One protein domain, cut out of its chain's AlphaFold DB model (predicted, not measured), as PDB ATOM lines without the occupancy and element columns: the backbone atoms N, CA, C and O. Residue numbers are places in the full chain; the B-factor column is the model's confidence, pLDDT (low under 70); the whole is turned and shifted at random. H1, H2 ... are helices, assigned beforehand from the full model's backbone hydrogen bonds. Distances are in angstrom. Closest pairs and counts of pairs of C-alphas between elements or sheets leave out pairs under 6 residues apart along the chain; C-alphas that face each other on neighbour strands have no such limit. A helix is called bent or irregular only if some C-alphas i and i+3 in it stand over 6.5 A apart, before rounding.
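This is residues 12 to 109 of the 117 residues of the protein "CRISPR type III-B/RAMP module-associated protein Cmr5" of Arsukibacterium sp. MJ3 (UniProt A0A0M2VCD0). Two helices, H1 and H3, form a V that is narrow near their first residues, and the long helix H5 runs along one side of the V, packed on both arms. H2 folds back from the end of H1 and fills the V on the other side, between H1 and H3, while the short H4 packs on H2 toward the open end. The printed part has 98 residues, with five named helices in the order H1, H2, H3, H4, H5 and no named strand; its class is all helix. It is compact, with a radius of gyration of the C-alphas of 13.0 A, and spans 40 by 27 by 26 A.

H1, residues 12 to 32, has a kink of 41 degrees near residue 26. It is irregular, but only just: C-alphas 23 and 26 are 7.0 A apart. H2, residues 34 to 43, forms a helical hairpin with H1, at a shallow tilt of 33 degrees, only just short of steep, and opposite ways. H1 touches H2 with residues 25 to 29 alone, the closest C-alphas being those of Ile 29 and Ala 37, 5.5 A apart. H3, residues 51 to 67, touches H1 at a steep tilt of 58 degrees, the same way; H1 touches H3 with residues 14 to 22 alone and H3 touches H1 with residues 52 to 57 alone, the closest C-alphas being those of Leu 18 and Ala 53, 4.8 A apart. H3 touches H2 with residues 54 to 58 alone, closest at the C-alphas of Tyr 41 and Tyr 54, 5.2 A. H4, residues 75 to 81, touches H2, closest at the C-alphas of Gly 35 and Ile 79, 6.3 A; H4 and H1 are apart. H5, residues 84 to 108, touches H1 at a shallow tilt of 31 degrees, opposite ways, closest at the C-alphas of Lys 19 and Ala 105, 5.5 A. It touches H3 at a steep tilt of 55 degrees, closest at the C-alphas of Ile 61 and Thr 94, 6.7 A. Each O i to N i+4 pair is within hydrogen-bond range in H2, H3 and H4, against 15 of 17 in H1 and 20 of 21 in H5.

H1 begins at C-alpha 12, (-48.402, 18.883, -60.989), and is 29.3 A long from first to last C-alpha. H2 measures 14.3 A, H3 24.2 A and H4 10.0 A. H5, the longest helix with 25 residues, measures 35.4 A and ends at C-alpha 108, (-56.556, 18.663, -52.619).

The C-alphas farthest apart are those of Lys 12 and Asp 83, 40.6 A, while those of Lys 12 and Leu 109, the first and last printed, are 8.3 A apart. The printed part has no cut. The links H1 to H2 and H4 to H5 are tight, H2 to H3 and H3 to H4 are short, and no link is long. The mean pLDDT of the printed part is 92.9, and no printed residue is under 70.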
ATOM      1  N   LYS A  12     -47.542  20.068 -60.824       92.62
ATOM      2  CA  LYS A  12     -48.402  18.883 -60.989       92.62
ATOM      3  C   LYS A  12     -47.647  17.578 -60.718       92.62
ATOM      4  O   LYS A  12     -48.194  16.683 -60.082       92.62
ATOM      5  N   ASP A  13     -46.397  17.488 -61.165       92.62
ATOM      6  CA  ASP A  13     -45.565  16.299 -60.966       92.62
ATOM      7  C   ASP A  13     -45.187  16.116 -59.492       92.62
ATOM      8  O   ASP A  13     -45.327  15.018 -58.955       92.62
ATOM      9  N   GLU A  14     -44.817  17.197 -58.801       93.62
ATOM     10  CA  GLU A  14     -44.524  17.164 -57.362       93.62
ATOM     11  C   GLU A  14     -45.762  16.748 -56.545       93.62
ATOM     12  O   GLU A  14     -45.652  15.986 -55.583       93.62
ATOM     13  N   GLN A  15     -46.957  17.206 -56.937       94.44
ATOM     14  CA  GLN A  15     -48.218  16.800 -56.309       94.44
ATOM     15  C   GLN A  15     -48.515  15.307 -56.517       94.44
ATOM     16  O   GLN A  15     -48.937  14.628 -55.575       94.44
ATOM     17  N   LYS A  16     -48.273  14.778 -57.726       93.62
ATOM     18  CA  LYS A  16     -48.418  13.343 -58.030       93.62
ATOM     19  C   LYS A  16     -47.463  12.495 -57.192       93.62
ATOM     20  O   LYS A  16     -47.885  11.501 -56.602       93.62
ATOM     21  N   GLU A  17     -46.202  12.907 -57.100       94.88
ATOM     22  CA  GLU A  17     -45.179  12.240 -56.287       94.88
ATOM     23  C   GLU A  17     -45.558  12.235 -54.805       94.88
ATOM     24  O   GLU A  17     -45.594  11.174 -54.179       94.88
ATOM     25  N   LEU A  18     -45.939  13.394 -54.259       95.00
ATOM     26  CA  LEU A  18     -46.379  13.515 -52.871       95.00
ATOM     27  C   LEU A  18     -47.554  12.585 -52.565       95.00
ATOM     28  O   LEU A  18     -47.530  11.858 -51.569       95.00
ATOM     29  N   LYS A  19     -48.566  12.573 -53.434       94.25
ATOM     30  CA  LYS A  19     -49.734  11.704 -53.293       94.25
ATOM     31  C   LYS A  19     -49.341  10.228 -53.290       94.25
ATOM     32  O   LYS A  19     -49.812   9.491 -52.423       94.25
ATOM     33  N   ALA A  20     -48.476   9.804 -54.210       94.88
ATOM     34  CA  ALA A  20     -48.008   8.423 -54.285       94.88
ATOM     35  C   ALA A  20     -47.248   8.004 -53.013       94.88
ATOM     36  O   ALA A  20     -47.498   6.931 -52.461       94.88
ATOM     37  N   TYR A  21     -46.364   8.864 -52.502       95.88
ATOM     38  CA  TYR A  21     -45.537   8.551 -51.332       95.88
ATOM     39  C   TYR A  21     -46.342   8.564 -50.027       95.88
ATOM     40  O   TYR A  21     -46.280   7.617 -49.244       95.88
ATOM     41  N   VAL A  22     -47.224   9.547 -49.824       95.31
ATOM     42  CA  VAL A  22     -48.164   9.535 -48.686       95.31
ATOM     43  C   VAL A  22     -49.029   8.268 -48.683       95.31
ATOM     44  O   VAL A  22     -49.340   7.713 -47.624       95.31
ATOM     45  N   GLN A  23     -49.434   7.784 -49.861       94.06
ATOM     46  CA  GLN A  23     -50.253   6.581 -49.969       94.06
ATOM     47  C   GLN A  23     -49.487   5.298 -49.623       94.06
ATOM     48  O   GLN A  23     -50.074   4.411 -48.990       94.06
ATOM     49  N   SER A  24     -48.205   5.220 -49.987       95.56
ATOM     50  CA  SER A  24     -47.364   4.037 -49.788       95.56
ATOM     51  C   SER A  24     -46.788   3.921 -48.372       95.56
ATOM     52  O   SER A  24     -46.625   2.803 -47.878       95.56
ATOM     53  N   LEU A  25     -46.536   5.040 -47.684       96.62
ATOM     54  CA  LEU A  25     -45.842   5.038 -46.392       96.62
ATOM     55  C   LEU A  25     -46.500   4.149 -45.312       96.62
ATOM     56  O   LEU A  25     -45.773   3.391 -44.674       96.62
ATOM     57  N   PRO A  26     -47.835   4.130 -45.111       95.81
ATOM     58  CA  PRO A  26     -48.448   3.244 -44.113       95.81
ATOM     59  C   PRO A  26     -48.149   1.760 -44.317       95.81
ATOM     60  O   PRO A  26     -47.882   1.058 -43.343       95.81
ATOM     61  N   ALA A  27     -48.161   1.301 -45.572       95.50
ATOM     62  CA  ALA A  27     -47.823  -0.077 -45.908       95.50
ATOM     63  C   ALA A  27     -46.327  -0.339 -45.688       95.50
ATOM     64  O   ALA A  27     -45.954  -1.364 -45.130       95.50
ATOM     65  N   MET A  28     -45.467   0.622 -46.042       96.69
ATOM     66  CA  MET A  28     -44.029   0.531 -45.787       96.69
ATOM     67  C   MET A  28     -43.712   0.409 -44.289       96.69
ATOM     68  O   MET A  28     -42.879  -0.409 -43.916       96.69
ATOM     69  N   ILE A  29     -44.404   1.164 -43.428       96.81
ATOM     70  CA  ILE A  29     -44.263   1.052 -41.966       96.81
ATOM     71  C   ILE A  29     -44.689  -0.338 -41.479       96.81
ATOM     72  O   ILE A  29     -44.038  -0.893 -40.600       96.81
ATOM     73  N   GLN A  30     -45.760  -0.912 -42.035       94.81
ATOM     74  CA  GLN A  30     -46.227  -2.249 -41.651       94.81
ATOM     75  C   GLN A  30     -45.251  -3.359 -42.061       94.81
ATOM     76  O   GLN A  30     -45.062  -4.300 -41.298       94.81
ATOM     77  N   ILE A  31     -44.636  -3.252 -43.243       96.12
ATOM     78  CA  ILE A  31     -43.754  -4.293 -43.795       96.12
ATOM     79  C   ILE A  31     -42.329  -4.178 -43.236       96.12
ATOM     80  O   ILE A  31     -41.748  -5.177 -42.826       96.12
ATOM     81  N   ASN A  32     -41.770  -2.965 -43.207       94.75
ATOM     82  CA  ASN A  32     -40.356  -2.730 -42.884       94.75
ATOM     83  C   ASN A  32     -40.140  -2.209 -41.453       94.75
ATOM     84  O   ASN A  32     -39.006  -2.112 -40.982       94.75
ATOM     85  N   GLY A  33     -41.214  -1.833 -40.760       94.69
ATOM     86  CA  GLY A  33     -41.155  -1.149 -39.474       94.69
ATOM     87  C   GLY A  33     -40.995   0.370 -39.601       94.69
ATOM     88  O   GLY A  33     -40.520   0.909 -40.604       94.69
ATOM     89  N   PHE A  34     -41.393   1.074 -38.537       95.56
ATOM     90  CA  PHE A  34     -41.412   2.537 -38.480       95.56
ATOM     91  C   PHE A  34     -40.026   3.158 -38.693       95.56
ATOM     92  O   PHE A  34     -39.871   4.010 -39.566       95.56
ATOM     93  N   GLY A  35     -39.000   2.689 -37.974       95.25
ATOM     94  CA  GLY A  35     -37.650   3.246 -38.077       95.25
ATOM     95  C   GLY A  35     -37.057   3.176 -39.489       95.25
ATOM     96  O   GLY A  35     -36.553   4.180 -39.992       95.25
ATOM     97  N   GLN A  36     -37.169   2.026 -40.164       95.75
ATOM     98  CA  GLN A  36     -36.648   1.865 -41.528       95.75
ATOM     99  C   GLN A  36     -37.424   2.709 -42.541       95.75
ATOM    100  O   GLN A  36     -36.819   3.348 -43.401       95.75
ATOM    101  N   ALA A  37     -38.755   2.753 -42.423       97.12
ATOM    102  CA  ALA A  37     -39.591   3.556 -43.308       97.12
ATOM    103  C   ALA A  37     -39.264   5.056 -43.192       97.12
ATOM    104  O   ALA A  37     -39.076   5.729 -44.203       97.12
ATOM    105  N   ILE A  38     -39.122   5.580 -41.971       96.38
ATOM    106  CA  ILE A  38     -38.757   6.987 -41.751       96.38
ATOM    107  C   ILE A  38     -37.326   7.279 -42.226       96.38
ATOM    108  O   ILE A  38     -37.098   8.306 -42.869       96.38
ATOM    109  N   ALA A  39     -36.375   6.369 -41.987       95.94
ATOM    110  CA  ALA A  39     -35.006   6.506 -42.483       95.94
ATOM    111  C   ALA A  39     -34.955   6.578 -44.016       95.94
ATOM    112  O   ALA A  39     -34.257   7.427 -44.569       95.94
ATOM    113  N   PHE A  40     -35.734   5.734 -44.703       95.56
ATOM    114  CA  PHE A  40     -35.845   5.745 -46.161       95.56
ATOM    115  C   PHE A  40     -36.334   7.102 -46.684       95.56
ATOM    116  O   PHE A  40     -35.754   7.654 -47.618       95.56
ATOM    117  N   TYR A  41     -37.355   7.677 -46.041       95.62
ATOM    118  CA  TYR A  41     -37.885   8.993 -46.408       95.62
ATOM    119  C   TYR A  41     -36.867  10.114 -46.159       95.62
ATOM    120  O   TYR A  41     -36.725  11.001 -46.998       95.62
ATOM    121  N   LYS A  42     -36.103  10.054 -45.060       95.06
ATOM    122  CA  LYS A  42     -35.029  11.022 -44.769       95.06
ATOM    123  C   LYS A  42     -33.880  10.946 -45.776       95.06
ATOM    124  O   LYS A  42     -33.321  11.977 -46.145       95.06
ATOM    125  N   ALA A  43     -33.510   9.737 -46.193       94.44
ATOM    126  CA  ALA A  43     -32.341   9.488 -47.033       94.44
ATOM    127  C   ALA A  43     -32.524   9.934 -48.494       94.44
ATOM    128  O   ALA A  43     -31.540  10.021 -49.231       94.44
ATOM    129  N   HIS A  44     -33.756  10.215 -48.933       91.44
ATOM    130  CA  HIS A  44     -34.014  10.575 -50.322       91.44
ATOM    131  C   HIS A  44     -33.492  11.990 -50.648       91.44
ATOM    132  O   HIS A  44     -33.941  12.962 -50.029       91.44
ATOM    133  N   PRO A  45     -32.571  12.166 -51.616       89.62
ATOM    134  CA  PRO A  45     -31.980  13.476 -51.885       89.62
ATOM    135  C   PRO A  45     -32.993  14.461 -52.477       89.62
ATOM    136  O   PRO A  45     -33.650  14.147 -53.468       89.62
ATOM    137  N   ALA A  46     -33.052  15.687 -51.944       84.81
ATOM    138  CA  ALA A  46     -33.989  16.723 -52.398       84.81
ATOM    139  C   ALA A  46     -33.852  17.079 -53.892       84.81
ATOM    140  O   ALA A  46     -34.842  17.393 -54.541       84.81
ATOM    141  N   ALA A  47     -32.635  16.997 -54.443       84.50
ATOM    142  CA  ALA A  47     -32.342  17.308 -55.844       84.50
ATOM    143  C   ALA A  47     -32.732  16.190 -56.834       84.50
ATOM    144  O   ALA A  47     -32.584  16.356 -58.044       84.50
ATOM    145  N   LYS A  48     -33.173  15.024 -56.344       90.75
ATOM    146  CA  LYS A  48     -33.663  13.929 -57.187       90.75
ATOM    147  C   LYS A  48     -35.174  14.044 -57.372       90.75
ATOM    148  O   LYS A  48     -35.868  14.652 -56.561       90.75
ATOM    149  N   LYS A  49     -35.679  13.428 -58.443       88.50
ATOM    150  CA  LYS A  49     -37.117  13.285 -58.701       88.50
ATOM    151  C   LYS A  49     -37.817  12.706 -57.461       88.50
ATOM    152  O   LYS A  49     -37.308  11.746 -56.891       88.50
ATOM    153  N   GLY A  50     -38.924  13.297 -57.015       90.06
ATOM    154  CA  GLY A  50     -39.590  12.896 -55.770       90.06
ATOM    155  C   GLY A  50     -38.948  13.405 -54.477       90.06
ATOM    156  O   GLY A  50     -39.579  13.342 -53.422       90.06
ATOM    157  N   GLY A  51     -37.726  13.943 -54.520       93.50
ATOM    158  CA  GLY A  51     -36.953  14.317 -53.336       93.50
ATOM    159  C   GLY A  51     -37.656  15.331 -52.439       93.50
ATOM    160  O   GLY A  51     -37.702  15.154 -51.222       93.50
ATOM    161  N   LYS A  52     -38.274  16.355 -53.034       94.56
ATOM    162  CA  LYS A  52     -39.060  17.360 -52.303       94.56
ATOM    163  C   LYS A  52     -40.213  16.732 -51.516       94.56
ATOM    164  O   LYS A  52     -40.403  17.064 -50.349       94.56
ATOM    165  N   ALA A  53     -40.947  15.801 -52.127       95.44
ATOM    166  CA  ALA A  53     -42.061  15.115 -51.485       95.44
ATOM    167  C   ALA A  53     -41.598  14.235 -50.313       95.44
ATOM    168  O   ALA A  53     -42.179  14.310 -49.233       95.44
ATOM    169  N   TYR A  54     -40.524  13.457 -50.489       96.31
ATOM    170  CA  TYR A  54     -39.948  12.651 -49.406       96.31
ATOM    171  C   TYR A  54     -39.527  13.505 -48.204       96.31
ATOM    172  O   TYR A  54     -39.917  13.212 -47.071       96.31
ATOM    173  N   GLN A  55     -38.788  14.588 -48.461       94.94
ATOM    174  CA  GLN A  55     -38.307  15.490 -47.413       94.94
ATOM    175  C   GLN A  55     -39.456  16.191 -46.686       94.94
ATOM    176  O   GLN A  55     -39.444  16.283 -45.459       94.94
ATOM    177  N   ALA A  56     -40.479  16.632 -47.420       95.12
ATOM    178  CA  ALA A  56     -41.656  17.246 -46.821       95.12
ATOM    179  C   ALA A  56     -42.421  16.267 -45.925       95.12
ATOM    180  O   ALA A  56     -42.727  16.605 -44.788       95.12
ATOM    181  N   ILE A  57     -42.662  15.032 -46.383       95.75
ATOM    182  CA  ILE A  57     -43.346  14.013 -45.573       95.75
ATOM    183  C   ILE A  57     -42.553  13.717 -44.293       95.75
ATOM    184  O   ILE A  57     -43.140  13.719 -43.209       95.75
ATOM    185  N   TYR A  58     -41.233  13.512 -44.390       95.56
ATOM    186  CA  TYR A  58     -40.373  13.316 -43.213       95.56
ATOM    187  C   TYR A  58     -40.463  14.506 -42.247       95.56
ATOM    188  O   TYR A  58     -40.677  14.323 -41.048       95.56
ATOM    189  N   SER A  59     -40.340  15.728 -42.775       93.94
ATOM    190  CA  SER A  59     -40.401  16.957 -41.988       93.94
ATOM    191  C   SER A  59     -41.743  17.101 -41.272       93.94
ATOM    192  O   SER A  59     -41.765  17.324 -40.066       93.94
ATOM    193  N   TRP A  60     -42.861  16.885 -41.966       95.12
ATOM    194  CA  TRP A  60     -44.194  17.011 -41.387       95.12
ATOM    195  C   TRP A  60     -44.481  15.965 -40.310       95.12
ATOM    196  O   TRP A  60     -45.098  16.299 -39.300       95.12
ATOM    197  N   ILE A  61     -44.010  14.725 -40.484       94.94
ATOM    198  CA  ILE A  61     -44.108  13.686 -39.446       94.94
ATOM    199  C   ILE A  61     -43.279  14.083 -38.223       94.94
ATOM    200  O   ILE A  61     -43.781  14.029 -37.103       94.94
ATOM    201  N   SER A  62     -42.038  14.532 -38.431       94.12
ATOM    202  CA  SER A  62     -41.162  15.009 -37.354       94.12
ATOM    203  C   SER A  62     -41.808  16.161 -36.575       94.12
ATOM    204  O   SER A  62     -41.925  16.107 -35.352       94.12
ATOM    205  N   THR A  63     -42.333  17.167 -37.282       92.81
ATOM    206  CA  THR A  63     -43.052  18.291 -36.674       92.81
ATOM    207  C   THR A  63     -44.288  17.832 -35.908       92.81
ATOM    208  O   THR A  63     -44.503  18.298 -34.791       92.81
ATOM    209  N   TRP A  64     -45.088  16.917 -36.463       93.50
ATOM    210  CA  TRP A  64     -46.278  16.395 -35.789       93.50
ATOM    211  C   TRP A  64     -45.927  15.679 -34.484       93.50
ATOM    212  O   TRP A  64     -46.497  15.996 -33.444       93.50
ATOM    213  N   LEU A  65     -44.959  14.763 -34.509       93.38
ATOM    214  CA  LEU A  65     -44.555  14.008 -33.319       93.38
ATOM    215  C   LEU A  65     -43.950  14.906 -32.234       93.38
ATOM    216  O   LEU A  65     -44.167  14.657 -31.047       93.38
ATOM    217  N   ASN A  66     -43.265  15.978 -32.638       91.19
ATOM    218  CA  ASN A  66     -42.780  16.995 -31.709       91.19
ATOM    219  C   ASN A  66     -43.927  17.813 -31.097       91.19
ATOM    220  O   ASN A  66     -43.922  18.083 -29.898       91.19
ATOM    221  N   GLN A  67     -44.946  18.164 -31.889       91.12
ATOM    222  CA  GLN A  67     -46.148  18.852 -31.396       91.12
ATOM    223  C   GLN A  67     -46.961  17.989 -30.426       91.12
ATOM    224  O   GLN A  67     -47.487  18.515 -29.450       91.12
ATOM    225  N   GLN A  68     -47.022  16.673 -30.654       90.88
ATOM    226  CA  GLN A  68     -47.648  15.717 -29.733       90.88
ATOM    227  C   GLN A  68     -46.788  15.418 -28.491       90.88
ATOM    228  O   GLN A  68     -47.167  14.584 -27.674       90.88
ATOM    229  N   GLN A  69     -45.628  16.071 -28.342       87.75
ATOM    230  CA  GLN A  69     -44.675  15.876 -27.241       87.75
ATOM    231  C   GLN A  69     -44.194  14.425 -27.065       87.75
ATOM    232  O   GLN A  69     -43.746  14.034 -25.988       87.75
ATOM    233  N   ILE A  70     -44.246  13.622 -28.131       86.56
ATOM    234  CA  ILE A  70     -43.737  12.243 -28.118       86.56
ATOM    235  C   ILE A  70     -42.215  12.262 -28.212       86.56
ATOM    236  O   ILE A  70     -41.516  11.593 -27.446       86.56
ATOM    237  N   PHE A  71     -41.710  13.078 -29.135       84.75
ATOM    238  CA  PHE A  71     -40.293  13.362 -29.301       84.75
ATOM    239  C   PHE A  71     -40.031  14.854 -29.086       84.75
ATOM    240  O   PHE A  71     -40.909  15.689 -29.273       84.75
ATOM    241  N   SER A  72     -38.829  15.192 -28.629       72.56
ATOM    242  CA  SER A  72     -38.403  16.578 -28.379       72.56
ATOM    243  C   SER A  72     -37.153  16.962 -29.178       72.56
ATOM    244  O   SER A  72     -36.632  18.064 -29.029       72.56
ATOM    245  N   THR A  73     -36.661  16.053 -30.022       76.88
ATOM    246  CA  THR A  73     -35.380  16.142 -30.736       76.88
ATOM    247  C   THR A  73     -35.536  15.684 -32.192       76.88
ATOM    248  O   THR A  73     -36.653  15.448 -32.655       76.88
ATOM    249  N   ASP A  74     -34.438  15.599 -32.958       86.50
ATOM    250  CA  ASP A  74     -34.472  15.040 -34.319       86.50
ATOM    251  C   ASP A  74     -35.125  13.651 -34.319       86.50
ATOM    252  O   ASP A  74     -34.730  12.769 -33.556       86.50
ATOM    253  N   LEU A  75     -36.098  13.454 -35.212       90.19
ATOM    254  CA  LEU A  75     -36.901  12.235 -35.285       90.19
ATOM    255  C   LEU A  75     -36.046  10.962 -35.383       90.19
ATOM    256  O   LEU A  75     -36.357   9.974 -34.723       90.19
ATOM    257  N   MET A  76     -34.950  10.970 -36.152       93.00
ATOM    258  CA  MET A  76     -34.100   9.778 -36.266       93.00
ATOM    259  C   MET A  76     -33.306   9.506 -34.996       93.00
ATOM    260  O   MET A  76     -33.211   8.356 -34.578       93.00
ATOM    261  N   GLN A  77     -32.764  10.545 -34.359       90.62
ATOM    262  CA  GLN A  77     -32.126  10.380 -33.052       90.62
ATOM    263  C   GLN A  77     -33.123   9.859 -32.016       90.62
ATOM    264  O   GLN A  77     -32.796   8.967 -31.236       90.62
ATOM    265  N   ALA A  78     -34.351  10.378 -32.029       90.38
ATOM    266  CA  ALA A  78     -35.393   9.963 -31.109       90.38
ATOM    267  C   ALA A  78     -35.814   8.500 -31.327       90.38
ATOM    268  O   ALA A  78     -35.997   7.782 -30.346       90.38
ATOM    269  N   ILE A  79     -35.898   8.048 -32.582       91.50
ATOM    270  CA  ILE A  79     -36.172   6.651 -32.944       91.50
ATOM    271  C   ILE A  79     -35.082   5.704 -32.425       91.50
ATOM    272  O   ILE A  79     -35.408   4.621 -31.948       91.50
ATOM    273  N   CYS A  80     -33.807   6.093 -32.506       90.88
ATOM    274  CA  CYS A  80     -32.695   5.223 -32.112       90.88
ATOM    275  C   CYS A  80     -32.429   5.188 -30.598       90.88
ATOM    276  O   CYS A  80     -31.850   4.217 -30.121       90.88
ATOM    277  N   ASN A  81     -32.811   6.237 -29.857       90.75
ATOM    278  CA  ASN A  81     -32.356   6.438 -28.473       90.75
ATOM    279  C   ASN A  81     -33.463   6.392 -27.404       90.75
ATOM    280  O   ASN A  81     -33.140   6.377 -26.219       90.75
ATOM    281  N   ASN A  82     -34.750   6.425 -27.773       88.69
ATOM    282  CA  ASN A  82     -35.847   6.326 -26.798       88.69
ATOM    283  C   ASN A  82     -36.236   4.870 -26.507       88.69
ATOM    284  O   ASN A  82     -35.861   3.940 -27.219       88.69
ATOM    285  N   ASP A  83     -37.029   4.689 -25.452       90.75
ATOM    286  CA  ASP A  83     -37.598   3.396 -25.093       90.75
ATOM    287  C   ASP A  83     -38.654   2.887 -26.098       90.75
ATOM    288  O   ASP A  83     -39.187   3.610 -26.950       90.75
ATOM    289  N   MET A  84     -38.977   1.598 -25.964       91.94
ATOM    290  CA  MET A  84     -39.935   0.912 -26.828       91.94
ATOM    291  C   MET A  84     -41.353   1.495 -26.729       91.94
ATOM    292  O   MET A  84     -42.082   1.484 -27.722       91.94
ATOM    293  N   ALA A  85     -41.753   2.017 -25.566       93.25
ATOM    294  CA  ALA A  85     -43.096   2.557 -25.371       93.25
ATOM    295  C   ALA A  85     -43.292   3.827 -26.210       93.25
ATOM    296  O   ALA A  85     -44.260   3.927 -26.968       93.25
ATOM    297  N   LYS A  86     -42.324   4.751 -26.178       92.31
ATOM    298  CA  LYS A  86     -42.320   5.936 -27.042       92.31
ATOM    299  C   LYS A  86     -42.227   5.579 -28.519       92.31
ATOM    300  O   LYS A  86     -42.895   6.207 -29.338       92.31
ATOM    301  N   TYR A  87     -41.441   4.564 -28.877       93.94
ATOM    302  CA  TYR A  87     -41.358   4.090 -30.261       93.94
ATOM    303  C   TYR A  87     -42.715   3.578 -30.781       93.94
ATOM    304  O   TYR A  87     -43.140   3.925 -31.887       93.94
ATOM    305  N   GLN A  88     -43.430   2.786 -29.975       94.44
ATOM    306  CA  GLN A  88     -44.772   2.300 -30.307       94.44
ATOM    307  C   GLN A  88     -45.782   3.448 -30.388       94.44
ATOM    308  O   GLN A  88     -46.562   3.505 -31.341       94.44
ATOM    309  N   GLN A  89     -45.728   4.393 -29.447       95.25
ATOM    310  CA  GLN A  89     -46.580   5.580 -29.455       95.25
ATOM    311  C   GLN A  89     -46.353   6.431 -30.715       95.25
ATOM    312  O   GLN A  89     -47.311   6.786 -31.398       95.25
ATOM    313  N   ALA A  90     -45.096   6.688 -31.087       94.88
ATOM    314  CA  ALA A  90     -44.751   7.416 -32.308       94.88
ATOM    315  C   ALA A  90     -45.227   6.696 -33.576       94.88
ATOM    316  O   ALA A  90     -45.698   7.334 -34.524       94.88
ATOM    317  N   THR A  91     -45.137   5.363 -33.589       96.00
ATOM    318  CA  THR A  91     -45.635   4.540 -34.695       96.00
ATOM    319  C   THR A  91     -47.151   4.684 -34.838       96.00
ATOM    320  O   THR A  91     -47.641   4.912 -35.945       96.00
ATOM    321  N   ALA A  92     -47.893   4.591 -33.729       95.62
ATOM    322  CA  ALA A  92     -49.348   4.723 -33.714       95.62
ATOM    323  C   ALA A  92     -49.802   6.122 -34.163       95.62
ATOM    324  O   ALA A  92     -50.640   6.231 -35.061       95.62
ATOM    325  N   GLU A  93     -49.192   7.183 -33.625       95.31
ATOM    326  CA  GLU A  93     -49.502   8.561 -34.022       95.31
ATOM    327  C   GLU A  93     -49.180   8.836 -35.489       95.31
ATOM    328  O   GLU A  93     -49.964   9.471 -36.197       95.31
ATOM    329  N   THR A  94     -48.053   8.323 -35.989       95.88
ATOM    330  CA  THR A  94     -47.712   8.479 -37.407       95.88
ATOM    331  C   THR A  94     -48.737   7.778 -38.295       95.88
ATOM    332  O   THR A  94     -49.177   8.349 -39.292       95.88
ATOM    333  N   GLN A  95     -49.169   6.564 -37.945       95.31
ATOM    334  CA  GLN A  95     -50.208   5.862 -38.703       95.31
ATOM    335  C   GLN A  95     -51.536   6.636 -38.696       95.31
ATOM    336  O   GLN A  95     -52.152   6.797 -39.752       95.31
ATOM    337  N   ALA A  96     -51.945   7.181 -37.546       95.06
ATOM    338  CA  ALA A  96     -53.146   8.009 -37.434       95.06
ATOM    339  C   ALA A  96     -53.052   9.288 -38.287       95.06
ATOM    340  O   ALA A  96     -53.987   9.617 -39.025       95.06
ATOM    341  N   LEU A  97     -51.903   9.971 -38.266       95.19
ATOM    342  CA  LEU A  97     -51.631  11.132 -39.116       95.19
ATOM    343  C   LEU A  97     -51.743  10.780 -40.605       95.19
ATOM    344  O   LEU A  97     -52.365  11.512 -41.382       95.19
ATOM    345  N   LEU A  98     -51.173   9.647 -41.018       95.12
ATOM    346  CA  LEU A  98     -51.148   9.240 -42.420       95.12
ATOM    347  C   LEU A  98     -52.537   8.893 -42.971       95.12
ATOM    348  O   LEU A  98     -52.769   9.058 -44.171       95.12
ATOM    349  N   VAL A  99     -53.491   8.488 -42.124       94.50
ATOM    350  CA  VAL A  99     -54.905   8.367 -42.526       94.50
ATOM    351  C   VAL A  99     -55.444   9.719 -43.005       94.50
ATOM    352  O   VAL A  99     -56.087   9.791 -44.057       94.50
ATOM    353  N   TRP A 100     -55.155  10.798 -42.277       94.38
ATOM    354  CA  TRP A 100     -55.574  12.148 -42.654       94.38
ATOM    355  C   TRP A 100     -54.815  12.670 -43.867       94.38
ATOM    356  O   TRP A 100     -55.442  13.180 -44.796       94.38
ATOM    357  N   PHE A 101     -53.497  12.469 -43.934       94.50
ATOM    358  CA  PHE A 101     -52.713  12.876 -45.104       94.50
ATOM    359  C   PHE A 101     -53.213  12.200 -46.383       94.50
ATOM    360  O   PHE A 101     -53.335  12.861 -47.408       94.50
ATOM    361  N   LYS A 102     -53.598  10.918 -46.333       92.50
ATOM    362  CA  LYS A 102     -54.212  10.227 -47.478       92.50
ATOM    363  C   LYS A 102     -55.516  10.885 -47.929       92.50
ATOM    364  O   LYS A 102     -55.726  11.046 -49.132       92.50
ATOM    365  N   LYS A 103     -56.394  11.251 -46.991       92.44
ATOM    366  CA  LYS A 103     -57.668  11.926 -47.298       92.44
ATOM    367  C   LYS A 103     -57.424  13.289 -47.940       92.44
ATOM    368  O   LYS A 103     -57.993  13.578 -48.987       92.44
ATOM    369  N   PHE A 104     -56.524  14.079 -47.369       91.94
ATOM    370  CA  PHE A 104     -56.188  15.398 -47.891       91.94
ATOM    371  C   PHE A 104     -55.465  15.341 -49.237       91.94
ATOM    372  O   PHE A 104     -55.819  16.088 -50.141       91.94
ATOM    373  N   ALA A 105     -54.531  14.405 -49.426       92.19
ATOM    374  CA  ALA A 105     -53.869  14.195 -50.712       92.19
ATOM    375  C   ALA A 105     -54.872  13.853 -51.821       92.19
ATOM    376  O   ALA A 105     -54.700  14.252 -52.967       92.19
ATOM    377  N   ARG A 106     -55.929  13.099 -51.495       90.94
ATOM    378  CA  ARG A 106     -57.005  12.785 -52.444       90.94
ATOM    379  C   ARG A 106     -57.911  13.980 -52.723       90.94
ATOM    380  O   ARG A 106     -58.337  14.127 -53.858       90.94
ATOM    381  N   ALA A 107     -58.205  14.791 -51.710       90.88
ATOM    382  CA  ALA A 107     -59.123  15.921 -51.834       90.88
ATOM    383  C   ALA A 107     -58.494  17.151 -52.507       90.88
ATOM    384  O   ALA A 107     -59.190  17.884 -53.200       90.88
ATOM    385  N   TYR A 108     -57.200  17.391 -52.281       89.25
ATOM    386  CA  TYR A 108     -56.556  18.663 -52.619       89.25
ATOM    387  C   TYR A 108     -55.482  18.579 -53.701       89.25
ATOM    388  O   TYR A 108     -55.120  19.615 -54.250       89.25
ATOM    389  N   LEU A 109     -54.942  17.393 -53.982       90.81
ATOM    390  CA  LEU A 109     -53.882  17.225 -54.977       90.81
ATOM    391  C   LEU A 109     -54.457  16.610 -56.247       90.81
ATOM    392  O   LEU A 109     -55.338  15.747 -56.188       90.81
TER     393      LEU A 109